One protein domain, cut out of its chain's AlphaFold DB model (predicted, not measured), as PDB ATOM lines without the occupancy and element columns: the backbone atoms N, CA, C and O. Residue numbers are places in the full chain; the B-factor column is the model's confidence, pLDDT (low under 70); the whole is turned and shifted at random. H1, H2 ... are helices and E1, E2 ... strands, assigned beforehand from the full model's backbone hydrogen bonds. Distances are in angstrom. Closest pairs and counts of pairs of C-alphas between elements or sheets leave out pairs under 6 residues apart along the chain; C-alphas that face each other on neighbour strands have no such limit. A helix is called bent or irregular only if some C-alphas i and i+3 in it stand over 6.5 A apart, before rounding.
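AT A GLANCE: This is residues 4 to 203 of the 203 residues of an uncharacterized protein of Mycolicibacterium hodleri (UniProt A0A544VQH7). A long hairpin of two sharply bent strands, E3 and E4, runs through a strongly twisted sheet, with E1, E2 and the hairpin E5 and E6 added along its sides. H1 and H3 sit at separate places over one face, with H6 packed on H1 and H5 packed on H3, while H2 is over the other face. The printed part has 200 residues, with six named helices and six named strands that follow along the chain as H1 E1 H2 E2 H3 H4 E3 E4 H5 H6 E5 E6; the sheet is branched, with the antiparallel neighbour pairs E1 and E3, E2 and E4, E3 and E4, E3 and E6, and E5 and E6, and the class is mixed, helices and strands. The whole is compact, with a radius of gyration of the C-alphas of 16.6 A and spans of 43 by 41 by 32 A.

IN THESE COORDINATES: E3, residues 93 to 109, is 30.5 A long and bends by 98 degrees at residue 97; its C-alpha 93 is at (152.912, 27.999, -74.745). E4, residues 120 to 132, is 25.2 A long and bends by 98 degrees at residue 125. The other strands are E1, 28 to 32, E2, 47 to 50, E5, 188 to 192, and E6, 196 to 202. H1, residues 4 to 11, begins at (156.182, 9.633, -54.007). H2 is 34 to 43, H3 57 to 66 and H4 68 to 71. H5, residues 135 to 150, is 21.5 A long and irregular, with C-alphas 137 and 140 7.4 A apart. H6, residues 168 to 181, is 19.9 A long.

HOW THE PARTS SIT: E1 and E6 lie on one side of E3, E4 on the other side. N 95 and O 130 of the hairpin E3 and E4 are within hydrogen-bond range at 2.9 A, as are N 30 and O 96 of E1 and E3 at 3.0 A, N 105 and O 199 of E3 and E6 at 3.0 A, N 50 and O 121 of E2 and E4 at 2.9 A, and N 190 and O 198 of E5 and E6 at 2.8 A. H3 is over E1 and E3 at a height over the sheet of 9.3 A. H1 is on the same face, H2 on the opposite face. H3 and H5 touch, closest at the C-alphas of Met 65 and Gly 135, 4.1 A, at a shallow tilt of 28 degrees, opposite ways. H1 and H6 touch, closest at the C-alphas of Ala 8 and Ala 174, 4.9 A, at a steep tilt of 43 degrees, the same way. H3 and H4 touch only at the corner, with the C-alphas of Ala 64 and Leu 70 closest at 5.1 A. Every O i to N i+4 pair is within hydrogen-bond range in H1, H2, H3 and H6, against 9 of 12 in H5; H4 is too short for such a pair.

THE WHOLE: The C-alphas farthest apart, those of Gly 111 and Glu 147, are 46.8 A apart. The printed part has no cut. The links H1 to E1, H4 to E3 and H5 to H6 are long. Mean pLDDT of the printed part is 92.9, and residues 164 to 166 are under 70.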
ATOM      1  N   GLU A   4     155.943   9.487 -55.436       89.38
ATOM      2  CA  GLU A   4     156.182   9.633 -54.007       89.38
ATOM      3  C   GLU A   4     156.868  10.968 -53.722       89.38
ATOM      4  O   GLU A   4     156.403  11.752 -52.894       89.38
ATOM      5  N   ARG A   5     157.907  11.294 -54.503       89.94
ATOM      6  CA  ARG A   5     158.615  12.574 -54.392       89.94
ATOM      7  C   ARG A   5     157.672  13.754 -54.628       89.94
ATOM      8  O   ARG A   5     157.740  14.727 -53.884       89.94
ATOM      9  N   LYS A   6     156.784  13.684 -55.631       89.56
ATOM     10  CA  LYS A   6     155.846  14.790 -55.904       89.56
ATOM     11  C   LYS A   6     154.870  15.008 -54.752       89.56
ATOM     12  O   LYS A   6     154.648  16.152 -54.375       89.56
ATOM     13  N   ILE A   7     154.331  13.932 -54.179       92.50
ATOM     14  CA  ILE A   7     153.395  14.006 -53.052       92.50
ATOM     15  C   ILE A   7     154.094  14.601 -51.829       92.50
ATOM     16  O   ILE A   7     153.558  15.523 -51.221       92.50
ATOM     17  N   ALA A   8     155.297  14.114 -51.506       93.25
ATOM     18  CA  ALA A   8     156.066  14.610 -50.373       93.25
ATOM     19  C   ALA A   8     156.394  16.107 -50.522       93.25
ATOM     20  O   ALA A   8     156.145  16.881 -49.605       93.25
ATOM     21  N   LEU A   9     156.872  16.541 -51.694       93.69
ATOM     22  CA  LEU A   9     157.140  17.960 -51.964       93.69
ATOM     23  C   LEU A   9     155.880  18.820 -51.841       93.69
ATOM     24  O   LEU A   9     155.905  19.836 -51.158       93.69
ATOM     25  N   GLY A  10     154.771  18.389 -52.449       94.12
ATOM     26  CA  GLY A  10     153.505  19.116 -52.380       94.12
ATOM     27  C   GLY A  10     152.993  19.284 -50.951       94.12
ATOM     28  O   GLY A  10     152.548  20.372 -50.595       94.12
ATOM     29  N   PHE A  11     153.098  18.228 -50.139       94.88
ATOM     30  CA  PHE A  11     152.699  18.226 -48.731       94.88
ATOM     31  C   PHE A  11     153.542  19.160 -47.857       94.88
ATOM     32  O   PHE A  11     153.012  19.774 -46.938       94.88
ATOM     33  N   HIS A  12     154.837  19.291 -48.150       94.12
ATOM     34  CA  HIS A  12     155.749  20.194 -47.436       94.12
ATOM     35  C   HIS A  12     155.778  21.614 -48.003       94.12
ATOM     36  O   HIS A  12     156.670  22.376 -47.652       94.12
ATOM     37  N   HIS A  13     154.862  21.958 -48.910       94.75
ATOM     38  CA  HIS A  13     154.906  23.221 -49.643       94.75
ATOM     39  C   HIS A  13     156.269  23.509 -50.265       94.75
ATOM     40  O   HIS A  13     156.775  24.614 -50.192       94.75
ATOM     41  N   ALA A  14     156.893  22.509 -50.880       95.12
ATOM     42  CA  ALA A  14     158.207  22.649 -51.486       95.12
ATOM     43  C   ALA A  14     158.121  22.671 -53.016       95.12
ATOM     44  O   ALA A  14     157.377  21.908 -53.642       95.12
ATOM     45  N   CYS A  15     158.941  23.519 -53.631       95.56
ATOM     46  CA  CYS A  15     159.059  23.621 -55.076       95.56
ATOM     47  C   CYS A  15     159.531  22.301 -55.687       95.56
ATOM     48  O   CYS A  15     160.556  21.734 -55.304       95.56
ATOM     49  N   ALA A  16     158.808  21.827 -56.702       94.31
ATOM     50  CA  ALA A  16     159.078  20.534 -57.320       94.31
ATOM     51  C   ALA A  16     160.426  20.455 -58.073       94.31
ATOM     52  O   ALA A  16     160.928  19.349 -58.313       94.31
ATOM     53  N   VAL A  17     161.008  21.608 -58.426       93.56
ATOM     54  CA  VAL A  17     162.341  21.723 -59.034       93.56
ATOM     55  C   VAL A  17     163.390  21.853 -57.940       93.56
ATOM     56  O   VAL A  17     164.114  20.890 -57.705       93.56
ATOM     57  N   CYS A  18     163.473  22.992 -57.251       93.25
ATOM     58  CA  CYS A  18     164.607  23.281 -56.373       93.25
ATOM     59  C   CYS A  18     164.496  22.650 -54.976       93.25
ATOM     60  O   CYS A  18     165.530  22.476 -54.333       93.25
ATOM     61  N   GLY A  19     163.298  22.278 -54.518       93.88
ATOM     62  CA  GLY A  19     163.059  21.694 -53.196       93.88
ATOM     63  C   GLY A  19     163.007  22.697 -52.038       93.88
ATOM     64  O   GLY A  19     162.781  22.271 -50.910       93.88
ATOM     65  N   TYR A  20     163.210  23.995 -52.282       95.31
ATOM     66  CA  TYR A  20     162.986  25.034 -51.271       95.31
ATOM     67  C   TYR A  20     161.495  25.266 -51.037       95.31
ATOM     68  O   TYR A  20     160.667  24.948 -51.897       95.31
ATOM     69  N   GLU A  21     161.175  25.834 -49.879       94.31
ATOM     70  CA  GLU A  21     159.815  26.188 -49.493       94.31
ATOM     71  C   GLU A  21     159.173  27.180 -50.478       94.31
ATOM     72  O   GLU A  21     159.822  28.047 -51.067       94.31
ATOM     73  N   LEU A  22     157.872  27.007 -50.672       94.19
ATOM     74  CA  LEU A  22     156.934  27.914 -51.306       94.19
ATOM     75  C   LEU A  22     156.118  28.532 -50.167       94.19
ATOM     76  O   LEU A  22     155.203  27.871 -49.669       94.19
ATOM     77  N   PRO A  23     156.442  29.763 -49.734       89.56
ATOM     78  CA  PRO A  23     155.783  30.381 -48.592       89.56
ATOM     79  C   PRO A  23     154.259  30.382 -48.736       89.56
ATOM     80  O   PRO A  23     153.724  30.550 -49.838       89.56
ATOM     81  N   ALA A  24     153.540  30.219 -47.627       86.38
ATOM     82  CA  ALA A  24     152.082  30.278 -47.638       86.38
ATOM     83  C   ALA A  24     151.590  31.609 -48.242       86.38
ATOM     84  O   ALA A  24     152.111  32.678 -47.930       86.38
ATOM     85  N   GLY A  25     150.597  31.542 -49.132       84.75
ATOM     86  CA  GLY A  25     150.091  32.714 -49.859       84.75
ATOM     87  C   GLY A  25     150.974  33.188 -51.022       84.75
ATOM     88  O   GLY A  25     150.604  34.137 -51.711       84.75
ATOM     89  N   SER A  26     152.120  32.543 -51.276       87.69
ATOM     90  CA  SER A  26     152.911  32.808 -52.480       87.69
ATOM     91  C   SER A  26     152.251  32.222 -53.728       87.69
ATOM     92  O   SER A  26     151.569  31.194 -53.693       87.69
ATOM     93  N   ARG A  27     152.482  32.885 -54.864       94.38
ATOM     94  CA  ARG A  27     152.036  32.394 -56.169       94.38
ATOM     95  C   ARG A  27     152.856  31.174 -56.562       94.38
ATOM     96  O   ARG A  27     154.080  31.185 -56.442       94.38
ATOM     97  N   VAL A  28     152.196  30.171 -57.127       97.06
ATOM     98  CA  VAL A  28     152.861  28.976 -57.658       97.06
ATOM     99  C   VAL A  28     152.690  28.885 -59.161       97.06
ATOM    100  O   VAL A  28     151.662  29.287 -59.697       97.06
ATOM    101  N   TYR A  29     153.677  28.323 -59.852       98.00
ATOM    102  CA  TYR A  29     153.696  28.344 -61.308       98.00
ATOM    103  C   TYR A  29     153.814  26.970 -61.955       98.00
ATOM    104  O   TYR A  29     154.402  26.032 -61.409       98.00
ATOM    105  N   ARG A  30     153.293  26.880 -63.184       97.88
ATOM    106  CA  ARG A  30     153.419  25.736 -64.096       97.88
ATOM    107  C   ARG A  30     153.542  26.198 -65.543       97.88
ATOM    108  O   ARG A  30     153.019  27.240 -65.914       97.88
ATOM    109  N   ALA A  31     154.207  25.395 -66.371       97.31
ATOM    110  CA  ALA A  31     154.210  25.587 -67.818       97.31
ATOM    111  C   ALA A  31     153.206  24.650 -68.491       97.31
ATOM    112  O   ALA A  31     153.153  23.461 -68.167       97.31
ATOM    113  N   PHE A  32     152.475  25.192 -69.460       97.31
ATOM    114  CA  PHE A  32     151.446  24.511 -70.237       97.31
ATOM    115  C   PHE A  32     151.697  24.708 -71.724       97.31
ATOM    116  O   PHE A  32     152.029  25.816 -72.153       97.31
ATOM    117  N   ALA A  33     151.522  23.643 -72.509       97.12
ATOM    118  CA  ALA A  33     151.535  23.722 -73.966       97.12
ATOM    119  C   ALA A  33     150.382  24.605 -74.465       97.12
ATOM    120  O   ALA A  33     149.440  24.892 -73.733       97.12
ATOM    121  N   GLN A  34     150.446  25.044 -75.721       97.75
ATOM    122  CA  GLN A  34     149.500  26.017 -76.266       97.75
ATOM    123  C   GLN A  34     148.033  25.597 -76.103       97.75
ATOM    124  O   GLN A  34     147.216  26.429 -75.721       97.75
ATOM    125  N   ALA A  35     147.696  24.338 -76.401       96.25
ATOM    126  CA  ALA A  35     146.318  23.855 -76.309       96.25
ATOM    127  C   ALA A  35     145.804  23.911 -74.862       96.25
ATOM    128  O   ALA A  35     144.765  24.515 -74.612       96.25
ATOM    129  N   ASP A  36     146.587  23.384 -73.917       95.75
ATOM    130  CA  ASP A  36     146.260  23.407 -72.487       95.75
ATOM    131  C   ASP A  36     146.146  24.847 -71.969       95.75
ATOM    132  O   ASP A  36     145.205  25.194 -71.266       95.75
ATOM    133  N   ALA A  37     147.067  25.725 -72.365       97.75
ATOM    134  CA  ALA A  37     147.044  27.128 -71.973       97.75
ATOM    135  C   ALA A  37     145.789  27.857 -72.491       97.75
ATOM    136  O   ALA A  37     145.215  28.689 -71.793       97.75
ATOM    137  N   VAL A  38     145.347  27.570 -73.719       97.88
ATOM    138  CA  VAL A  38     144.093  28.123 -74.258       97.88
ATOM    139  C   VAL A  38     142.895  27.601 -73.470       97.88
ATOM    140  O   VAL A  38     142.060  28.399 -73.051       97.88
ATOM    141  N   GLU A  39     142.845  26.298 -73.212       97.19
ATOM    142  CA  GLU A  39     141.776  25.676 -72.432       97.19
ATOM    143  C   GLU A  39     141.686  26.268 -71.017       97.19
ATOM    144  O   GLU A  39     140.600  26.621 -70.555       97.19
ATOM    145  N   ILE A  40     142.824  26.494 -70.356       97.75
ATOM    146  CA  ILE A  40     142.860  27.116 -69.028       97.75
ATOM    147  C   ILE A  40     142.286  28.527 -69.055       97.75
ATOM    148  O   ILE A  40     141.467  28.877 -68.208       97.75
ATOM    149  N   ARG A  41     142.666  29.340 -70.043       97.44
ATOM    150  CA  ARG A  41     142.152  30.712 -70.155       97.44
ATOM    151  C   ARG A  41     140.652  30.769 -70.377       97.44
ATOM    152  O   ARG A  41     140.024  31.695 -69.871       97.44
ATOM    153  N   LEU A  42     140.117  29.856 -71.181       97.38
ATOM    154  CA  LEU A  42     138.723  29.908 -71.610       97.38
ATOM    155  C   LEU A  42     137.792  29.230 -70.608       97.38
ATOM    156  O   LEU A  42     136.723  29.762 -70.328       97.38
ATOM    157  N   ASN A  43     138.214  28.096 -70.048       96.88
ATOM    158  CA  ASN A  43     137.308  27.174 -69.367       96.88
ATOM    159  C   ASN A  43     137.780  26.761 -67.966       96.88
ATOM    160  O   ASN A  43     136.974  26.275 -67.179       96.88
ATOM    161  N   GLN A  44     139.065  26.937 -67.630       95.44
ATOM    162  CA  GLN A  44     139.649  26.378 -66.397       95.44
ATOM    163  C   GLN A  44     140.415  27.414 -65.561       95.44
ATOM    164  O   GLN A  44     141.345  27.072 -64.829       95.44
ATOM    165  N   ARG A  45     140.021  28.693 -65.650       96.19
ATOM    166  CA  ARG A  45     140.685  29.794 -64.930       96.19
ATOM    167  C   ARG A  45     140.620  29.623 -63.422       96.19
ATOM    168  O   ARG A  45     141.565  29.975 -62.733       96.19
ATOM    169  N   GLU A  46     139.510  29.113 -62.904       96.06
ATOM    170  CA  GLU A  46     139.349  28.927 -61.462       96.06
ATOM    171  C   GLU A  46     140.110  27.700 -60.963       96.06
ATOM    172  O   GLU A  46     140.590  27.691 -59.830       96.06
ATOM    173  N   ARG A  47     140.184  26.639 -61.779       94.06
ATOM    174  CA  ARG A  47     140.715  25.334 -61.378       94.06
ATOM    175  C   ARG A  47     141.239  24.588 -62.589       94.06
ATOM    176  O   ARG A  47     140.455  24.226 -63.456       94.06
ATOM    177  N   THR A  48     142.526  24.273 -62.597       95.12
ATOM    178  CA  THR A  48     143.123  23.376 -63.593       95.12
ATOM    179  C   THR A  48     143.955  22.297 -62.918       95.12
ATOM    180  O   THR A  48     144.337  22.424 -61.758       95.12
ATOM    181  N   MET A  49     144.239  21.212 -63.629       92.62
ATOM    182  CA  MET A  49     145.009  20.090 -63.109       92.62
ATOM    183  C   MET A  49     146.357  19.987 -63.816       92.62
ATOM    184  O   MET A  49     146.442  20.127 -65.033       92.62
ATOM    185  N   ALA A  50     147.409  19.646 -63.068       91.81
ATOM    186  CA  ALA A  50     148.664  19.210 -63.665       91.81
ATOM    187  C   ALA A  50     149.285  18.014 -62.917       91.81
ATOM    188  O   ALA A  50     149.156  17.896 -61.695       91.81
ATOM    189  N   PRO A  51     150.039  17.147 -63.619       88.00
ATOM    190  CA  PRO A  51     150.633  15.948 -63.023       88.00
ATOM    191  C   PRO A  51     151.866  16.203 -62.157       88.00
ATOM    192  O   PRO A  51     152.385  15.286 -61.517       88.00
ATOM    193  N   SER A  52     152.374  17.432 -62.160       89.00
ATOM    194  CA  SER A  52     153.601  17.824 -61.474       89.00
ATOM    195  C   SER A  52     153.333  18.950 -60.487       89.00
ATOM    196  O   SER A  52     152.455  19.780 -60.716       89.00
ATOM    197  N   GLY A  53     154.120  18.958 -59.412       93.50
ATOM    198  CA  GLY A  53     153.973  19.890 -58.300       93.50
ATOM    199  C   GLY A  53     154.311  21.348 -58.637       93.50
ATOM    200  O   GLY A  53     154.838  21.629 -59.728       93.50
ATOM    201  N   PRO A  54     153.986  22.247 -57.693       96.00
ATOM    202  CA  PRO A  54     154.126  23.694 -57.828       96.00
ATOM    203  C   PRO A  54     155.592  24.115 -57.906       96.00
ATOM    204  O   PRO A  54     156.480  23.406 -57.426       96.00
ATOM    205  N   LEU A  55     155.844  25.273 -58.514       97.25
ATOM    206  CA  LEU A  55     157.182  25.822 -58.718       97.25
ATOM    207  C   LEU A  55     157.224  27.316 -58.400       97.25
ATOM    208  O   LEU A  55     156.234  28.013 -58.628       97.25
ATOM    209  N   HIS A  56     158.389  27.808 -57.971       97.62
ATOM    210  CA  HIS A  56     158.716  29.237 -58.024       97.62
ATOM    211  C   HIS A  56     158.768  29.729 -59.477       97.62
ATOM    212  O   HIS A  56     158.952  28.925 -60.402       97.62
ATOM    213  N   LEU A  57     158.659  31.043 -59.683       98.00
ATOM    214  CA  LEU A  57     158.656  31.639 -61.020       98.00
ATOM    215  C   LEU A  57     159.984  31.394 -61.754       98.00
ATOM    216  O   LEU A  57     159.993  30.897 -62.882       98.00
ATOM    217  N   SER A  58     161.113  31.672 -61.102       98.00
ATOM    218  CA  SER A  58     162.459  31.437 -61.642       98.00
ATOM    219  C   SER A  58     162.661  29.969 -62.023       98.00
ATOM    220  O   SER A  58     163.149  29.660 -63.111       98.00
ATOM    221  N   CYS A  59     162.197  29.047 -61.176       97.69
ATOM    222  CA  CYS A  59     162.320  27.609 -61.386       97.69
ATOM    223  C   CYS A  59     161.543  27.119 -62.613       97.69
ATOM    224  O   CYS A  59     162.049  26.280 -63.368       97.69
ATOM    225  N   ILE A  60     160.318  27.612 -62.839       98.12
ATOM    226  CA  ILE A  60     159.556  27.216 -64.029       98.12
ATOM    227  C   ILE A  60     160.075  27.893 -65.298       98.12
ATOM    228  O   ILE A  60     160.090  27.244 -66.342       98.12
ATOM    229  N   LEU A  61     160.543  29.143 -65.223       98.50
ATOM    230  CA  LEU A  61     161.139  29.834 -66.366       98.50
ATOM    231  C   LEU A  61     162.417  29.120 -66.805       98.50
ATOM    232  O   LEU A  61     162.535  28.756 -67.973       98.50
ATOM    233  N   TYR A  62     163.297  28.784 -65.858       98.19
ATOM    234  CA  TYR A  62     164.452  27.931 -66.123       98.19
ATOM    235  C   TYR A  62     164.034  26.592 -66.742       98.19
ATOM    236  O   TYR A  62     164.584  26.170 -67.756       98.19
ATOM    237  N   SER A  63     163.013  25.934 -66.184       97.62
ATOM    238  CA  SER A  63     162.517  24.661 -66.720       97.62
ATOM    239  C   SER A  63     161.989  24.797 -68.153       97.62
ATOM    240  O   SER A  63     162.222  23.910 -68.972       97.62
ATOM    241  N   ALA A  64     161.309  25.897 -68.480       98.00
ATOM    242  CA  ALA A  64     160.817  26.189 -69.824       98.00
ATOM    243  C   ALA A  64     161.955  26.509 -70.811       98.00
ATOM    244  O   ALA A  64     161.840  26.198 -71.996       98.00
ATOM    245  N   MET A  65     163.064  27.070 -70.324       98.06
ATOM    246  CA  MET A  65     164.290  27.298 -71.094       98.06
ATOM    247  C   MET A  65     165.111  26.021 -71.302       98.06
ATOM    248  O   MET A  65     165.714  25.851 -72.357       98.06
ATOM    249  N   ALA A  66     165.152  25.126 -70.313       97.44
ATOM    250  CA  ALA A  66     166.017  23.949 -70.316       97.44
ATOM    251  C   ALA A  66     165.349  22.702 -70.919       97.44
ATOM    252  O   ALA A  66     166.012  21.898 -71.574       97.44
ATOM    253  N   CYS A  67     164.041  22.517 -70.714       95.62
ATOM    254  CA  CYS A  67     163.316  21.339 -71.186       95.62
ATOM    255  C   CYS A  67     163.138  21.375 -72.714       95.62
ATOM    256  O   CYS A  67     162.444  22.266 -73.206       95.62
ATOM    257  N   PRO A  68     163.637  20.379 -73.477       94.56
ATOM    258  CA  PRO A  68     163.519  20.376 -74.938       94.56
ATOM    259  C   PRO A  68     162.075  20.475 -75.445       94.56
ATOM    260  O   PRO A  68     161.813  21.117 -76.462       94.56
ATOM    261  N   TYR A  69     161.122  19.867 -74.724       96.25
ATOM    262  CA  TYR A  69     159.710  19.939 -75.089       96.25
ATOM    263  C   TYR A  69     159.148  21.353 -74.944       96.25
ATOM    264  O   TYR A  69     158.513  21.842 -75.868       96.25
ATOM    265  N   LEU A  70     159.386  22.009 -73.804       96.75
ATOM    266  CA  LEU A  70     158.847  23.342 -73.519       96.75
ATOM    267  C   LEU A  70     159.547  24.440 -74.327       96.75
ATOM    268  O   LEU A  70     158.894  25.391 -74.768       96.75
ATOM    269  N   ARG A  71     160.859  24.276 -74.534       97.25
ATOM    270  CA  ARG A  71     161.752  25.261 -75.143       97.25
ATOM    271  C   ARG A  71     161.440  25.533 -76.606       97.25
ATOM    272  O   ARG A  71     161.491  26.691 -77.010       97.25
ATOM    273  N   GLU A  72     161.141  24.499 -77.393       96.75
ATOM    274  CA  GLU A  72     160.982  24.626 -78.846       96.75
ATOM    275  C   GLU A  72     159.510  24.579 -79.267       96.75
ATOM    276  O   GLU A  72     158.774  23.643 -78.952       96.75
ATOM    277  N   LYS A  73     159.080  25.542 -80.086       96.00
ATOM    278  CA  LYS A  73     157.703  25.603 -80.611       96.00
ATOM    279  C   LYS A  73     157.265  24.381 -81.424       96.00
ATOM    280  O   LYS A  73     156.077  24.065 -81.493       96.00
ATOM    281  N   THR A  74     158.210  23.707 -82.076       95.50
ATOM    282  CA  THR A  74     157.950  22.526 -82.914       95.50
ATOM    283  C   THR A  74     158.069  21.211 -82.152       95.50
ATOM    284  O   THR A  74     157.810  20.157 -82.734       95.50
ATOM    285  N   SER A  75     158.446  21.254 -80.871       96.75
ATOM    286  CA  SER A  75     158.643  20.048 -80.076       96.75
ATOM    287  C   SER A  75     157.360  19.261 -79.856       96.75
ATOM    288  O   SER A  75     156.236  19.783 -79.833       96.75
ATOM    289  N   ARG A  76     157.567  17.961 -79.654       96.94
ATOM    290  CA  ARG A  76     156.535  16.987 -79.328       96.94
ATOM    291  C   ARG A  76     156.987  16.120 -78.171       96.94
ATOM    292  O   ARG A  76     158.181  15.866 -78.021       96.94
ATOM    293  N   LEU A  77     156.030  15.661 -77.380       94.00
ATOM    294  CA  LEU A  77     156.276  14.557 -76.467       94.00
ATOM    295  C   LEU A  77     156.518  13.274 -77.268       94.00
ATOM    296  O   LEU A  77     156.022  13.128 -78.389       94.00
ATOM    297  N   GLY A  78     157.279  12.349 -76.684       92.88
ATOM    298  CA  GLY A  78     157.469  11.016 -77.246       92.88
ATOM    299  C   GLY A  78     156.134  10.297 -77.451       92.88
ATOM    300  O   GLY A  78     155.147  10.564 -76.759       92.88
ATOM    301  N   VAL A  79     156.087   9.394 -78.427       92.62
ATOM    302  CA  VAL A  79     154.904   8.548 -78.687       92.62
ATOM    303  C   VAL A  79     154.655   7.533 -77.566       92.62
ATOM    304  O   VAL A  79     153.560   7.008 -77.434       92.62
ATOM    305  N   ASP A  80     155.667   7.291 -76.744       89.19
ATOM    306  CA  ASP A  80     155.660   6.473 -75.536       89.19
ATOM    307  C   ASP A  80     155.253   7.262 -74.277       89.19
ATOM    308  O   ASP A  80     155.180   6.700 -73.182       89.19
ATOM    309  N   ASN A  81     154.976   8.569 -74.394       88.19
ATOM    310  CA  ASN A  81     154.534   9.367 -73.257       88.19
ATOM    311  C   ASN A  81     153.195   8.844 -72.724       88.19
ATOM    312  O   ASN A  81     152.191   8.863 -73.420       88.19
ATOM    313  N   LYS A  82     153.160   8.440 -71.456       81.12
ATOM    314  CA  LYS A  82     151.989   7.789 -70.850       81.12
ATOM    315  C   LYS A  82     150.764   8.687 -70.644       81.12
ATOM    316  O   LYS A  82     149.698   8.168 -70.330       81.12
ATOM    317  N   ILE A  83     150.926  10.007 -70.728       80.56
ATOM    318  CA  ILE A  83     149.847  10.971 -70.471       80.56
ATOM    319  C   ILE A  83     149.335  11.523 -71.799       80.56
ATOM    320  O   ILE A  83     148.156  11.407 -72.094       80.56
ATOM    321  N   ASN A  84     150.238  12.077 -72.611       85.75
ATOM    322  CA  ASN A  84     149.926  12.777 -73.854       85.75
ATOM    323  C   ASN A  84     150.878  12.340 -74.994       85.75
ATOM    324  O   ASN A  84     151.762  13.114 -75.388       85.75
ATOM    325  N   PRO A  85     150.733  11.109 -75.529       89.75
ATOM    326  CA  PRO A  85     151.552  10.596 -76.630       89.75
ATOM    327  C   PRO A  85     151.603  11.548 -77.831       89.75
ATOM    328  O   PRO A  85     150.567  11.941 -78.369       89.75
ATOM    329  N   GLY A  86     152.802  11.924 -78.287       94.00
ATOM    330  CA  GLY A  86     152.973  12.716 -79.517       94.00
ATOM    331  C   GLY A  86     152.430  14.154 -79.467       94.00
ATOM    332  O   GLY A  86     152.426  14.845 -80.501       94.00
ATOM    333  N   ALA A  87     151.971  14.612 -78.297       94.06
ATOM    334  CA  ALA A  87     151.364  15.924 -78.137       94.06
ATOM    335  C   ALA A  87     152.343  17.036 -78.512       94.06
ATOM    336  O   ALA A  87     153.538  16.970 -78.217       94.06
ATOM    337  N   ARG A  88     151.827  18.053 -79.204       96.88
ATOM    338  CA  ARG A  88     152.608  19.204 -79.662       96.88
ATOM    339  C   ARG A  88     152.678  20.246 -78.556       96.88
ATOM    340  O   ARG A  88     151.648  20.583 -77.978       96.88
ATOM    341  N   ARG A  89     153.848  20.861 -78.374       97.06
ATOM    342  CA  ARG A  89     153.975  22.043 -77.509       97.06
ATOM    343  C   ARG A  89     153.187  23.232 -78.070       97.06
ATOM    344  O   ARG A  89     152.544  23.956 -77.314       97.06
ATOM    345  N   GLY A  90     153.212  23.418 -79.391       97.25
ATOM    346  CA  GLY A  90     152.549  24.527 -80.089       97.25
ATOM    347  C   GLY A  90     153.424  25.779 -80.208       97.25
ATOM    348  O   GLY A  90     154.499  25.872 -79.621       97.25
ATOM    349  N   THR A  91     152.976  26.772 -80.973       96.94
ATOM    350  CA  THR A  91     153.747  27.997 -81.233       96.94
ATOM    351  C   THR A  91     153.732  28.984 -80.075       96.94
ATOM    352  O   THR A  91     154.679  29.750 -79.943       96.94
ATOM    353  N   ARG A  92     152.731  28.925 -79.190       97.12
ATOM    354  CA  ARG A  92     152.570  29.866 -78.071       97.12
ATOM    355  C   ARG A  92     152.144  29.160 -76.779       97.12
ATOM    356  O   ARG A  92     150.966  29.130 -76.441       97.12
ATOM    357  N   ALA A  93     153.106  28.571 -76.076       98.00
ATOM    358  CA  ALA A  93     152.912  27.999 -74.745       98.00
ATOM    359  C   ALA A  93     152.968  29.093 -73.680       98.00
ATOM    360  O   ALA A  93     153.151  30.282 -73.980       98.00
ATOM    361  N   SER A  94     152.748  28.701 -72.430       98.44
ATOM    362  CA  SER A  94     152.594  29.667 -71.345       98.44
ATOM    363  C   SER A  94     153.153  29.152 -70.037       98.44
ATOM    364  O   SER A  94     153.023  27.970 -69.726       98.44
ATOM    365  N   VAL A  95     153.789  30.047 -69.291       98.44
ATOM    366  CA  VAL A  95     154.050  29.882 -67.866       98.44
ATOM    367  C   VAL A  95     152.924  30.600 -67.138       98.44
ATOM    368  O   VAL A  95     152.740  31.795 -67.320       98.44
ATOM    369  N   MET A  96     152.144  29.861 -66.364       98.62
ATOM    370  CA  MET A  96     150.952  30.352 -65.686       98.62
ATOM    371  C   MET A  96     151.150  30.310 -64.180       98.62
ATOM    372  O   MET A  96     151.678  29.321 -63.661       98.62
ATOM    373  N   GLY A  97     150.738  31.386 -63.512       98.12
ATOM    374  CA  GLY A  97     150.786  31.551 -62.064       98.12
ATOM    375  C   GLY A  97     149.405  31.417 -61.436       98.12
ATOM    376  O   GLY A  97     148.410  31.898 -61.981       98.12
ATOM    377  N   PHE A  98     149.362  30.777 -60.275       98.12
ATOM    378  CA  PHE A  98     148.145  30.439 -59.549       98.12
ATOM    379  C   PHE A  98     148.237  30.895 -58.098       98.12
ATOM    380  O   PHE A  98     149.326  30.925 -57.521       98.12
ATOM    381  N   GLU A  99     147.092  31.240 -57.519       96.38
ATOM    382  CA  GLU A  99     146.982  31.709 -56.131       96.38
ATOM    383  C   GLU A  99     147.271  30.599 -55.116       96.38
ATOM    384  O   GLU A  99     147.750  30.852 -54.015       96.38
ATOM    385  N   GLY A 100     147.026  29.348 -55.499       94.12
ATOM    386  CA  GLY A 100     147.346  28.205 -54.663       94.12
ATOM    387  C   GLY A 100     147.164  26.888 -55.390       94.12
ATOM    388  O   GLY A 100     146.921  26.830 -56.598       94.12
ATOM    389  N   TYR A 101     147.284  25.804 -54.636       96.19
ATOM    390  CA  TYR A 101     147.141  24.462 -55.168       96.19
ATOM    391  C   TYR A 101     146.640  23.492 -54.096       96.19
ATOM    392  O   TYR A 101     146.658  23.779 -52.902       96.19
ATOM    393  N   GLY A 102     146.157  22.339 -54.536       95.69
ATOM    394  CA  GLY A 102     145.732  21.231 -53.695       95.69
ATOM    395  C   GLY A 102     146.123  19.897 -54.314       95.69
ATOM    396  O   GLY A 102     146.688  19.838 -55.412       95.69
ATOM    397  N   LEU A 103     145.808  18.810 -53.611       96.38
ATOM    398  CA  LEU A 103     146.050  17.454 -54.095       96.38
ATOM    399  C   LEU A 103     144.740  16.799 -54.530       96.38
ATOM    400  O   LEU A 103     143.823  16.634 -53.726       96.38
ATOM    401  N   LEU A 104     144.676  16.385 -55.790       95.69
ATOM    402  CA  LEU A 104     143.603  15.564 -56.336       95.69
ATOM    403  C   LEU A 104     143.924  14.097 -56.094       95.69
ATOM    404  O   LEU A 104     144.936  13.588 -56.574       95.69
ATOM    405  N   ILE A 105     143.044  13.409 -55.376       94.69
ATOM    406  CA  ILE A 105     143.181  11.983 -55.081       94.69
ATOM    407  C   ILE A 105     142.000  11.242 -55.700       94.69
ATOM    408  O   ILE A 105     140.848  11.572 -55.416       94.69
ATOM    409  N   CYS A 106     142.294  10.228 -56.520       93.56
ATOM    410  CA  CYS A 106     141.283   9.351 -57.105       93.56
ATOM    411  C   CYS A 106     140.535   8.608 -55.991       93.56
ATOM    412  O   CYS A 106     141.151   7.933 -55.163       93.56
ATOM    413  N   THR A 107     139.212   8.730 -55.974       93.12
ATOM    414  CA  THR A 107     138.325   8.040 -55.027       93.12
ATOM    415  C   THR A 107     137.626   6.858 -55.677       93.12
ATOM    416  O   THR A 107     137.390   5.851 -55.015       93.12
ATOM    417  N   GLN A 108     137.352   6.950 -56.979       93.12
ATOM    418  CA  GLN A 108     136.721   5.886 -57.748       93.12
ATOM    419  C   GLN A 108     137.277   5.877 -59.179       93.12
ATOM    420  O   GLN A 108     136.878   6.723 -59.983       93.12
ATOM    421  N   PRO A 109     138.197   4.956 -59.515       92.00
ATOM    422  CA  PRO A 109     138.747   4.864 -60.860       92.00
ATOM    423  C   PRO A 109     137.726   4.273 -61.836       92.00
ATOM    424  O   PRO A 109     136.933   3.397 -61.485       92.00
ATOM    425  N   PHE A 110     137.791   4.716 -63.087       90.94
ATOM    426  CA  PHE A 110     137.163   4.053 -64.224       90.94
ATOM    427  C   PHE A 110     138.242   3.309 -65.010       90.94
ATOM    428  O   PHE A 110     139.258   3.897 -65.382       90.94
ATOM    429  N   GLY A 111     138.027   2.017 -65.256       86.38
ATOM    430  CA  GLY A 111     138.964   1.191 -66.018       86.38
ATOM    431  C   GLY A 111     140.252   0.815 -65.262       86.38
ATOM    432  O   GLY A 111     140.313   0.923 -64.034       86.38
ATOM    433  N   PRO A 112     141.268   0.301 -65.981       85.56
ATOM    434  CA  PRO A 112     142.508  -0.189 -65.381       85.56
ATOM    435  C   PRO A 112     143.371   0.953 -64.816       85.56
ATOM    436  O   PRO A 112     143.285   2.068 -65.326       85.56
ATOM    437  N   PRO A 113     144.245   0.684 -63.822       81.56
ATOM    438  CA  PRO A 113     145.168   1.670 -63.265       81.56
ATOM    439  C   PRO A 113     145.965   2.443 -64.329       81.56
ATOM    440  O   PRO A 113     146.627   1.843 -65.175       81.56
ATOM    441  N   THR A 114     145.943   3.774 -64.259       82.75
ATOM    442  CA  THR A 114     146.687   4.685 -65.148       82.75
ATOM    443  C   THR A 114     147.513   5.698 -64.353       82.75
ATOM    444  O   THR A 114     147.282   5.907 -63.163       82.75
ATOM    445  N   GLU A 115     148.447   6.395 -65.015       80.25
ATOM    446  CA  GLU A 115     149.208   7.501 -64.398       80.25
ATOM    447  C   GLU A 115     148.292   8.611 -63.846       80.25
ATOM    448  O   GLU A 115     148.644   9.276 -62.870       80.25
ATOM    449  N   LEU A 116     147.096   8.786 -64.419       78.62
ATOM    450  CA  LEU A 116     146.106   9.759 -63.954       78.62
ATOM    451  C   LEU A 116     145.388   9.322 -62.671       78.62
ATOM    452  O   LEU A 116     144.967  10.185 -61.910       78.62
ATOM    453  N   HIS A 117     145.338   8.019 -62.365       85.19
ATOM    454  CA  HIS A 117     144.838   7.532 -61.071       85.19
ATOM    455  C   HIS A 117     145.798   7.835 -59.914       85.19
ATOM    456  O   HIS A 117     145.386   7.805 -58.752       85.19
ATOM    457  N   THR A 118     147.066   8.151 -60.204       87.50
ATOM    458  CA  THR A 118     147.996   8.655 -59.182       87.50
ATOM    459  C   THR A 118     147.589  10.063 -58.741       87.50
ATOM    460  O   THR A 118     146.992  10.791 -59.534       87.50
ATOM    461  N   PRO A 119     147.923  10.499 -57.512       91.56
ATOM    462  CA  PRO A 119     147.597  11.849 -57.073       91.56
ATOM    463  C   PRO A 119     148.111  12.930 -58.034       91.56
ATOM    464  O   PRO A 119     149.286  12.933 -58.416       91.56
ATOM    465  N   GLN A 120     147.227  13.843 -58.423       93.19
ATOM    466  CA  GLN A 120     147.519  14.985 -59.298       93.19
ATOM    467  C   GLN A 120     147.465  16.282 -58.485       93.19
ATOM    468  O   GLN A 120     146.979  16.290 -57.357       93.19
ATOM    469  N   PHE A 121     147.936  17.388 -59.052       95.56
ATOM    470  CA  PHE A 121     147.801  18.704 -58.429       95.56
ATOM    471  C   PHE A 121     146.648  19.469 -59.065       95.56
ATOM    472  O   PHE A 121     146.585  19.557 -60.291       95.56
ATOM    473  N   ALA A 122     145.767  20.028 -58.238       96.50
ATOM    474  CA  ALA A 122     144.830  21.063 -58.665       96.50
ATOM    475  C   ALA A 122     145.463  22.427 -58.402       96.50
ATOM    476  O   ALA A 122     145.920  22.669 -57.292       96.50
ATOM    477  N   TYR A 123     145.481  23.304 -59.394       97.38
ATOM    478  CA  TYR A 123     145.914  24.690 -59.275       97.38
ATOM    479  C   TYR A 123     144.689  25.593 -59.268       97.38
ATOM    480  O   TYR A 123     143.801  25.434 -60.108       97.38
ATOM    481  N   HIS A 124     144.638  26.509 -58.306       96.25
ATOM    482  CA  HIS A 124     143.479  27.347 -58.023       96.25
ATOM    483  C   HIS A 124     143.739  28.789 -58.456       96.25
ATOM    484  O   HIS A 124     144.769  29.356 -58.098       96.25
ATOM    485  N   THR A 125     142.784  29.358 -59.186       97.19
ATOM    486  CA  THR A 125     142.746  30.749 -59.656       97.19
ATOM    487  C   THR A 125     143.983  31.158 -60.459       97.19
ATOM    488  O   THR A 125     145.036  31.475 -59.914       97.19
ATOM    489  N   LEU A 126     143.850  31.211 -61.783       98.31
ATOM    490  CA  LEU A 126     144.852  31.778 -62.680       98.31
ATOM    491  C   LEU A 126     144.981  33.289 -62.438       98.31
ATOM    492  O   LEU A 126     144.043  34.048 -62.703       98.31
ATOM    493  N   ILE A 127     146.167  33.714 -62.009       97.69
ATOM    494  CA  ILE A 127     146.479  35.105 -61.647       97.69
ATOM    495  C   ILE A 127     147.661  35.695 -62.422       97.69
ATOM    496  O   ILE A 127     147.862  36.904 -62.375       97.69
ATOM    497  N   ASP A 128     148.428  34.874 -63.142       97.88
ATOM    498  CA  ASP A 128     149.505  35.337 -64.021       97.88
ATOM    499  C   ASP A 128     149.638  34.441 -65.258       97.88
ATOM    500  O   ASP A 128     149.329  33.247 -65.212       97.88
ATOM    501  N   ASP A 129     150.082  35.015 -66.372       98.12
ATOM    502  CA  ASP A 129     150.126  34.352 -67.672       98.12
ATOM    503  C   ASP A 129     151.217  34.925 -68.591       98.12
ATOM    504  O   ASP A 129     151.065  35.948 -69.266       98.12
ATOM    505  N   ILE A 130     152.342  34.218 -68.639       98.19
ATOM    506  CA  ILE A 130     153.529  34.566 -69.410       98.19
ATOM    507  C   ILE A 130     153.564  33.726 -70.687       98.19
ATOM    508  O   ILE A 130     153.935  32.550 -70.687       98.19
ATOM    509  N   HIS A 131     153.221  34.352 -71.809       97.94
ATOM    510  CA  HIS A 131     153.353  33.751 -73.133       97.94
ATOM    511  C   HIS A 131     154.802  33.720 -73.615       97.94
ATOM    512  O   HIS A 131     155.544  34.679 -73.409       97.94
ATOM    513  N   TYR A 132     155.163  32.663 -74.344       98.25
ATOM    514  CA  TYR A 132     156.450  32.579 -75.033       98.25
ATOM    515  C   TYR A 132     156.392  31.647 -76.247       98.25
ATOM    516  O   TYR A 132     155.619  30.679 -76.285       98.25
ATOM    517  N   GLN A 133     157.231  31.914 -77.242       97.12
ATOM    518  CA  GLN A 133     157.379  31.085 -78.441       97.12
ATOM    519  C   GLN A 133     158.592  30.164 -78.359       97.12
ATOM    520  O   GLN A 133     158.506  29.018 -78.802       97.12
ATOM    521  N   SER A 134     159.689  30.637 -77.770       96.00
ATOM    522  CA  SER A 134     160.908  29.861 -77.551       96.00
ATOM    523  C   SER A 134     161.490  30.126 -76.168       96.00
ATOM    524  O   SER A 134     161.263  31.179 -75.576       96.00
ATOM    525  N   GLY A 135     162.275  29.183 -75.645       94.62
ATOM    526  CA  GLY A 135     162.948  29.382 -74.359       94.62
ATOM    527  C   GLY A 135     163.920  30.567 -74.361       94.62
ATOM    528  O   GLY A 135     164.089  31.212 -73.337       94.62
ATOM    529  N   THR A 136     164.505  30.928 -75.505       95.19
ATOM    530  CA  THR A 136     165.405  32.092 -75.597       95.19
ATOM    531  C   THR A 136     164.723  33.411 -75.218       95.19
ATOM    532  O   THR A 136     165.370  34.254 -74.596       95.19
ATOM    533  N   GLU A 137     163.422  33.562 -75.501       96.88
ATOM    534  CA  GLU A 137     162.618  34.742 -75.131       96.88
ATOM    535  C   GLU A 137     162.456  34.902 -73.609       96.88
ATOM    536  O   GLU A 137     162.086  35.971 -73.129       96.88
ATOM    537  N   LEU A 138     162.711  33.843 -72.834       97.81
ATOM    538  CA  LEU A 138     162.506  33.846 -71.388       97.81
ATOM    539  C   LEU A 138     163.727  34.330 -70.599       97.81
ATOM    540  O   LEU A 138     163.598  34.517 -69.396       97.81
ATOM    541  N   SER A 139     164.879  34.560 -71.235       96.81
ATOM    542  CA  SER A 139     166.144  34.849 -70.535       96.81
ATOM    543  C   SER A 139     166.072  36.082 -69.624       96.81
ATOM    544  O   SER A 139     166.439  36.006 -68.454       96.81
ATOM    545  N   GLU A 140     165.544  37.204 -70.123       96.88
ATOM    546  CA  GLU A 140     165.399  38.436 -69.328       96.88
ATOM    547  C   GLU A 140     164.369  38.269 -68.206       96.88
ATOM    548  O   GLU A 140     164.593  38.687 -67.071       96.88
ATOM    549  N   ARG A 141     163.255  37.583 -68.498       97.56
ATOM    550  CA  ARG A 141     162.223  37.271 -67.498       97.56
ATOM    551  C   ARG A 141     162.767  36.361 -66.404       97.56
ATOM    552  O   ARG A 141     162.411  36.532 -65.246       97.56
ATOM    553  N   TYR A 142     163.614  35.402 -66.766       98.31
ATOM    554  CA  TYR A 142     164.275  34.514 -65.824       98.31
ATOM    555  C   TYR A 142     165.199  35.299 -64.892       98.31
ATOM    556  O   TYR A 142     165.087  35.131 -63.684       98.31
ATOM    557  N   ALA A 143     166.035  36.198 -65.421       97.69
ATOM    558  CA  ALA A 143     166.898  37.042 -64.596       97.69
ATOM    559  C   ALA A 143     166.083  37.883 -63.594       97.69
ATOM    560  O   ALA A 143     166.361  37.858 -62.399       97.69
ATOM    561  N   ALA A 144     165.006  38.533 -64.047       97.12
ATOM    562  CA  ALA A 144     164.119  39.298 -63.165       97.12
ATOM    563  C   ALA A 144     163.405  38.421 -62.116       97.12
ATOM    564  O   ALA A 144     163.215  38.829 -60.968       97.12
ATOM    565  N   ALA A 145     163.011  37.205 -62.499       97.19
ATOM    566  CA  ALA A 145     162.388  36.257 -61.588       97.19
ATOM    567  C   ALA A 145     163.363  35.736 -60.530       97.19
ATOM    568  O   ALA A 145     162.934  35.513 -59.407       97.19
ATOM    569  N   VAL A 146     164.648  35.561 -60.855       97.00
ATOM    570  CA  VAL A 146     165.681  35.190 -59.873       97.00
ATOM    571  C   VAL A 146     165.810  36.270 -58.802       97.00
ATOM    572  O   VAL A 146     165.785  35.935 -57.625       97.00
ATOM    573  N   GLU A 147     165.860  37.545 -59.190       95.06
ATOM    574  CA  GLU A 147     165.920  38.655 -58.224       95.06
ATOM    575  C   GLU A 147     164.666  38.723 -57.343       95.06
ATOM    576  O   GLU A 147     164.746  38.938 -56.137       95.06
ATOM    577  N   THR A 148     163.489  38.489 -57.932       91.62
ATOM    578  CA  THR A 148     162.223  38.492 -57.182       91.62
ATOM    579  C   THR A 148     162.137  37.305 -56.223       91.62
ATOM    580  O   THR A 148     161.773  37.463 -55.058       91.62
ATOM    581  N   ASP A 149     162.488  36.111 -56.698       94.56
ATOM    582  CA  ASP A 149     162.444  34.891 -55.901       94.56
ATOM    583  C   ASP A 149     163.551  34.860 -54.837       94.56
ATOM    584  O   ASP A 149     163.374  34.187 -53.828       94.56
ATOM    585  N   ALA A 150     164.653  35.604 -54.988       92.12
ATOM    586  CA  ALA A 150     165.704  35.698 -53.970       92.12
ATOM    587  C   ALA A 150     165.193  36.258 -52.630       92.12
ATOM    588  O   ALA A 150     165.729  35.918 -51.580       92.12
ATOM    589  N   ALA A 151     164.129  37.068 -52.651       89.75
ATOM    590  CA  ALA A 151     163.462  37.545 -51.438       89.75
ATOM    591  C   ALA A 151     162.530  36.496 -50.794       89.75
ATOM    592  O   ALA A 151     162.121  36.664 -49.648       89.75
ATOM    593  N   LEU A 152     162.161  35.444 -51.533       86.69
ATOM    594  CA  LEU A 152     161.236  34.389 -51.100       86.69
ATOM    595  C   LEU A 152     161.954  33.082 -50.751       86.69
ATOM    596  O   LEU A 152     161.459  32.301 -49.941       86.69
ATOM    597  N   ILE A 153     163.077  32.809 -51.412       91.25
ATOM    598  CA  ILE A 153     163.825  31.565 -51.292       91.25
ATOM    599  C   ILE A 153     164.934  31.755 -50.266       91.25
ATOM    600  O   ILE A 153     165.938  32.416 -50.522       91.25
ATOM    601  N   GLU A 154     164.801  31.076 -49.132       89.19
ATOM    602  CA  GLU A 154     165.899  30.903 -48.185       89.19
ATOM    603  C   GLU A 154     166.931  29.930 -48.773       89.19
ATOM    604  O   GLU A 154     166.856  28.716 -48.580       89.19
ATOM    605  N   VAL A 155     167.886  30.456 -49.545       84.38
ATOM    606  CA  VAL A 155     168.878  29.649 -50.282       84.38
ATOM    607  C   VAL A 155     169.791  28.819 -49.372       84.38
ATOM    608  O   VAL A 155     170.206  27.728 -49.761       84.38
ATOM    609  N   ASP A 156     170.032  29.276 -48.145       85.00
ATOM    610  CA  ASP A 156     170.777  28.528 -47.122       85.00
ATOM    611  C   ASP A 156     169.889  27.531 -46.352       85.00
ATOM    612  O   ASP A 156     170.365  26.753 -45.522       85.00
ATOM    613  N   GLY A 157     168.583  27.536 -46.632       82.56
ATOM    614  CA  GLY A 157     167.598  26.658 -46.026       82.56
ATOM    615  C   GLY A 157     167.682  25.209 -46.515       82.56
ATOM    616  O   GLY A 157     168.366  24.848 -47.477       82.56
ATOM    617  N   GLN A 158     166.932  24.331 -45.846       85.88
ATOM    618  CA  GLN A 158     166.905  22.917 -46.203       85.88
ATOM    619  C   GLN A 158     166.113  22.683 -47.495       85.88
ATOM    620  O   GLN A 158     164.900  22.876 -47.551       85.88
ATOM    621  N   ARG A 159     166.777  22.120 -48.504       89.81
ATOM    622  CA  ARG A 159     166.121  21.644 -49.727       89.81
ATOM    623  C   ARG A 159     165.469  20.287 -49.487       89.81
ATOM    624  O   ARG A 159     166.153  19.287 -49.269       89.81
ATOM    625  N   LYS A 160     164.143  20.217 -49.561       88.81
ATOM    626  CA  LYS A 160     163.400  18.960 -49.433       88.81
ATOM    627  C   LYS A 160     163.660  18.074 -50.656       88.81
ATOM    628  O   LYS A 160     163.368  18.460 -51.786       88.81
ATOM    629  N   TYR A 161     164.181  16.868 -50.429       84.31
ATOM    630  CA  TYR A 161     164.317  15.808 -51.444       84.31
ATOM    631  C   TYR A 161     165.059  16.250 -52.722       84.31
ATOM    632  O   TYR A 161     164.685  15.869 -53.841       84.31
ATOM    633  N   TRP A 162     166.071  17.107 -52.576       74.62
ATOM    634  CA  TRP A 162     166.881  17.593 -53.695       74.62
ATOM    635  C   TRP A 162     167.941  16.581 -54.134       74.62
ATOM    636  O   TRP A 162     168.090  16.322 -55.323       74.62
ATOM    637  N   ASP A 163     168.606  15.951 -53.173       71.19
ATOM    638  CA  ASP A 163     169.559  14.848 -53.336       71.19
ATOM    639  C   ASP A 163     168.860  13.485 -53.466       71.19
ATOM    640  O   ASP A 163     169.445  12.430 -53.212       71.19
ATOM    641  N   TRP A 164     167.577  13.503 -53.827       66.94
ATOM    642  CA  TRP A 164     166.752  12.314 -53.810       66.94
ATOM    643  C   TRP A 164     167.318  11.235 -54.733       66.94
ATOM    644  O   TRP A 164     167.395  11.392 -55.951       66.94
ATOM    645  N   THR A 165     167.623  10.101 -54.122       66.06
ATOM    646  CA  THR A 165     167.685   8.792 -54.763       66.06
ATOM    647  C   THR A 165     166.469   7.997 -54.305       66.06
ATOM    648  O   THR A 165     165.902   8.291 -53.248       66.06
ATOM    649  N   GLN A 166     166.033   7.007 -55.088       65.25
ATOM    650  CA  GLN A 166     164.915   6.156 -54.684       65.25
ATOM    651  C   GLN A 166     165.238   5.484 -53.346       65.25
ATOM    652  O   GLN A 166     166.061   4.575 -53.271       65.25
ATOM    653  N   ASN A 167     164.617   5.979 -52.276       70.00
ATOM    654  CA  ASN A 167     164.841   5.514 -50.921       70.00
ATOM    655  C   ASN A 167     163.504   5.373 -50.183       70.00
ATOM    656  O   ASN A 167     162.546   6.114 -50.415       70.00
ATOM    657  N   ARG A 168     163.449   4.403 -49.265       78.75
ATOM    658  CA  ARG A 168     162.235   4.069 -48.502       78.75
ATOM    659  C   ARG A 168     161.703   5.232 -47.658       78.75
ATOM    660  O   ARG A 168     160.537   5.220 -47.278       78.75
ATOM    661  N   ALA A 169     162.536   6.232 -47.355       84.00
ATOM    662  CA  ALA A 169     162.143   7.373 -46.536       84.00
ATOM    663  C   ALA A 169     161.130   8.277 -47.257       84.00
ATOM    664  O   ALA A 169     160.137   8.675 -46.656       84.00
ATOM    665  N   VAL A 170     161.331   8.556 -48.550       86.19
ATOM    666  CA  VAL A 170     160.374   9.367 -49.328       86.19
ATOM    667  C   VAL A 170     159.079   8.615 -49.606       86.19
ATOM    668  O   VAL A 170     158.010   9.219 -49.582       86.19
ATOM    669  N   GLU A 171     159.151   7.300 -49.807       87.56
ATOM    670  CA  GLU A 171     157.960   6.455 -49.941       87.56
ATOM    671  C   GLU A 171     157.123   6.481 -48.652       87.56
ATOM    672  O   GLU A 171     155.924   6.764 -48.694       87.56
ATOM    673  N   ALA A 172     157.761   6.269 -47.495       89.88
ATOM    674  CA  ALA A 172     157.103   6.338 -46.192       89.88
ATOM    675  C   ALA A 172     156.482   7.720 -45.938       89.88
ATOM    676  O   ALA A 172     155.356   7.821 -45.449       89.88
ATOM    677  N   GLU A 173     157.185   8.784 -46.323       91.94
ATOM    678  CA  GLU A 173     156.692  10.147 -46.171       91.94
ATOM    679  C   GLU A 173     155.510  10.456 -47.091       91.94
ATOM    680  O   GLU A 173     154.539  11.064 -46.649       91.94
ATOM    681  N   ALA A 174     155.531   9.997 -48.343       92.25
ATOM    682  CA  ALA A 174     154.401  10.148 -49.253       92.25
ATOM    683  C   ALA A 174     153.153   9.414 -48.732       92.25
ATOM    684  O   ALA A 174     152.046   9.956 -48.783       92.25
ATOM    685  N   ILE A 175     153.323   8.209 -48.174       93.44
ATOM    686  CA  ILE A 175     152.233   7.456 -47.535       93.44
ATOM    687  C   ILE A 175     151.684   8.236 -46.335       93.44
ATOM    688  O   ILE A 175     150.469   8.431 -46.235       93.44
ATOM    689  N   ARG A 176     152.565   8.724 -45.453       95.69
ATOM    690  CA  ARG A 176     152.190   9.534 -44.285       95.69
ATOM    691  C   ARG A 176     151.438  10.798 -44.702       95.69
ATOM    692  O   ARG A 176     150.378  11.088 -44.148       95.69
ATOM    693  N   ALA A 177     151.944  11.513 -45.704       95.31
ATOM    694  CA  ALA A 177     151.319  12.703 -46.263       95.31
ATOM    695  C   ALA A 177     149.900  12.400 -46.759       95.31
ATOM    696  O   ALA A 177     148.955  13.061 -46.338       95.31
ATOM    697  N   LEU A 178     149.710  11.352 -47.571       95.06
ATOM    698  CA  LEU A 178     148.380  10.966 -48.054       95.06
ATOM    699  C   LEU A 178     147.418  10.610 -46.915       95.06
ATOM    700  O   LEU A 178     146.244  10.971 -46.983       95.06
ATOM    701  N   GLN A 179     147.889   9.921 -45.873       95.50
ATOM    702  CA  GLN A 179     147.066   9.601 -44.701       95.50
ATOM    703  C   GLN A 179     146.618  10.860 -43.953       95.50
ATOM    704  O   GLN A 179     145.481  10.915 -43.490       95.50
ATOM    705  N   ILE A 180     147.488  11.863 -43.832       97.00
ATOM    706  CA  ILE A 180     147.159  13.146 -43.198       97.00
ATOM    707  C   ILE A 180     146.199  13.947 -44.082       97.00
ATOM    708  O   ILE A 180     145.168  14.409 -43.601       97.00
ATOM    709  N   ILE A 181     146.497  14.070 -45.375       95.69
ATOM    710  CA  ILE A 181     145.699  14.836 -46.339       95.69
ATOM    711  C   ILE A 181     144.275  14.280 -46.429       95.69
ATOM    712  O   ILE A 181     143.320  15.045 -46.352       95.69
ATOM    713  N   LYS A 182     144.110  12.953 -46.503       93.50
ATOM    714  CA  LYS A 182     142.788  12.307 -46.583       93.50
ATOM    715  C   LYS A 182     141.919  12.499 -45.335       93.50
ATOM    716  O   LYS A 182     140.713  12.290 -45.423       93.50
ATOM    717  N   LYS A 183     142.504  12.873 -44.191       95.44
ATOM    718  CA  LYS A 183     141.759  13.230 -42.970       95.44
ATOM    719  C   LYS A 183     141.232  14.669 -42.997       95.44
ATOM    720  O   LYS A 183     140.405  15.013 -42.159       95.44
ATOM    721  N   ARG A 184     141.716  15.513 -43.915       95.69
ATOM    722  CA  ARG A 184     141.221  16.881 -44.109       95.69
ATOM    723  C   ARG A 184     139.884  16.847 -44.855       95.69
ATOM    724  O   ARG A 184     139.628  15.930 -45.636       95.69
ATOM    725  N   SER A 185     139.053  17.869 -44.662       96.19
ATOM    726  CA  SER A 185     137.848  18.049 -45.477       96.19
ATOM    727  C   SER A 185     138.230  18.285 -46.938       96.19
ATOM    728  O   SER A 185     139.091  19.117 -47.233       96.19
ATOM    729  N   ALA A 186     137.594  17.551 -47.851       96.81
ATOM    730  CA  ALA A 186     137.757  17.799 -49.277       96.81
ATOM    731  C   ALA A 186     137.207  19.191 -49.627       96.81
ATOM    732  O   ALA A 186     136.140  19.575 -49.151       96.81
ATOM    733  N   LEU A 187     137.929  19.926 -50.472       95.38
ATOM    734  CA  LEU A 187     137.503  21.231 -50.979       95.38
ATOM    735  C   LEU A 187     136.339  21.077 -51.959       95.38
ATOM    736  O   LEU A 187     135.379  21.838 -51.915       95.38
ATOM    737  N   TYR A 188     136.448  20.105 -52.865       95.81
ATOM    738  CA  TYR A 188     135.430  19.805 -53.866       95.81
ATOM    739  C   TYR A 188     135.693  18.441 -54.527       95.81
ATOM    740  O   TYR A 188     136.854  18.021 -54.638       95.81
ATOM    741  N   PRO A 189     134.639  17.756 -54.998       95.38
ATOM    742  CA  PRO A 189     134.773  16.631 -55.910       95.38
ATOM    743  C   PRO A 189     135.001  17.117 -57.349       95.38
ATOM    744  O   PRO A 189     134.606  18.222 -57.721       95.38
ATOM    745  N   THR A 190     135.611  16.279 -58.182       93.69
ATOM    746  CA  THR A 190     135.704  16.492 -59.631       93.69
ATOM    747  C   THR A 190     135.754  15.164 -60.385       93.69
ATOM    748  O   THR A 190     136.213  14.149 -59.856       93.69
ATOM    749  N   GLY A 191     135.254  15.158 -61.619       91.12
ATOM    750  CA  GLY A 191     135.323  14.017 -62.526       91.12
ATOM    751  C   GLY A 191     136.356  14.270 -63.615       91.12
ATOM    752  O   GLY A 191     136.355  15.328 -64.236       91.12
ATOM    753  N   ILE A 192     137.210  13.283 -63.876       87.56
ATOM    754  CA  ILE A 192     138.108  13.304 -65.031       87.56
ATOM    755  C   ILE A 192     137.550  12.314 -66.048       87.56
ATOM    756  O   ILE A 192     137.463  11.111 -65.772       87.56
ATOM    757  N   ALA A 193     137.147  12.834 -67.210       86.00
ATOM    758  CA  ALA A 193     136.511  12.058 -68.267       86.00
ATOM    759  C   ALA A 193     137.355  10.828 -68.630       86.00
ATOM    760  O   ALA A 193     138.549  10.939 -68.880       86.00
ATOM    761  N   GLY A 194     136.731   9.649 -68.612       86.06
ATOM    762  CA  GLY A 194     137.401   8.377 -68.899       86.06
ATOM    763  C   GLY A 194     138.311   7.835 -67.789       86.06
ATOM    764  O   GLY A 194     138.757   6.699 -67.907       86.06
ATOM    765  N   HIS A 195     138.555   8.582 -66.705       87.31
ATOM    766  CA  HIS A 195     139.512   8.187 -65.666       87.31
ATOM    767  C   HIS A 195     138.891   7.927 -64.297       87.31
ATOM    768  O   HIS A 195     139.346   7.013 -63.615       87.31
ATOM    769  N   GLY A 196     137.890   8.694 -63.863       92.50
ATOM    770  CA  GLY A 196     137.248   8.457 -62.567       92.50
ATOM    771  C   GLY A 196     136.816   9.713 -61.825       92.50
ATOM    772  O   GLY A 196     136.894  10.828 -62.347       92.50
ATOM    773  N   TYR A 197     136.397   9.508 -60.579       94.75
ATOM    774  CA  TYR A 197     136.093  10.568 -59.625       94.75
ATOM    775  C   TYR A 197     137.260  10.814 -58.674       94.75
ATOM    776  O   TYR A 197     137.951   9.886 -58.242       94.75
ATOM    777  N   TYR A 198     137.457  12.087 -58.352       96.00
ATOM    778  CA  TYR A 198     138.549  12.593 -57.540       96.00
ATOM    779  C   TYR A 198     138.002  13.565 -56.506       96.00
ATOM    780  O   TYR A 198     137.038  14.283 -56.762       96.00
ATOM    781  N   ASN A 199     138.679  13.641 -55.366       97.06
ATOM    782  CA  ASN A 199     138.486  14.714 -54.400       97.06
ATOM    783  C   ASN A 199     139.738  15.585 -54.361       97.06
ATOM    784  O   ASN A 199     140.854  15.064 -54.287       97.06
ATOM    785  N   CYS A 200     139.544  16.903 -54.388       96.88
ATOM    786  CA  CYS A 200     140.606  17.857 -54.113       96.88
ATOM    787  C   CYS A 200     140.705  18.093 -52.608       96.88
ATOM    788  O   CYS A 200     139.708  18.411 -51.961       96.88
ATOM    789  N   TYR A 201     141.910  17.995 -52.065       97.06
ATOM    790  CA  TYR A 201     142.212  18.302 -50.673       97.06
ATOM    791  C   TYR A 201     143.113  19.535 -50.596       97.06
ATOM    792  O   TYR A 201     143.959  19.711 -51.481       97.06
ATOM    793  N   PRO A 202     142.963  20.379 -49.559       94.44
ATOM    794  CA  PRO A 202     143.894  21.475 -49.347       94.44
ATOM    795  C   PRO A 202     145.268  20.898 -49.011       94.44
ATOM    796  O   PRO A 202     145.356  19.891 -48.293       94.44
ATOM    797  N   LEU A 203     146.317  21.534 -49.528       92.25
ATOM    798  CA  LEU A 203     147.691  21.327 -49.089       92.25
ATOM    799  C   LEU A 203     148.059  22.448 -48.128       92.25
ATOM    800  O   LEU A 203     147.724  23.606 -48.459       92.25
TER     801      LEU A 203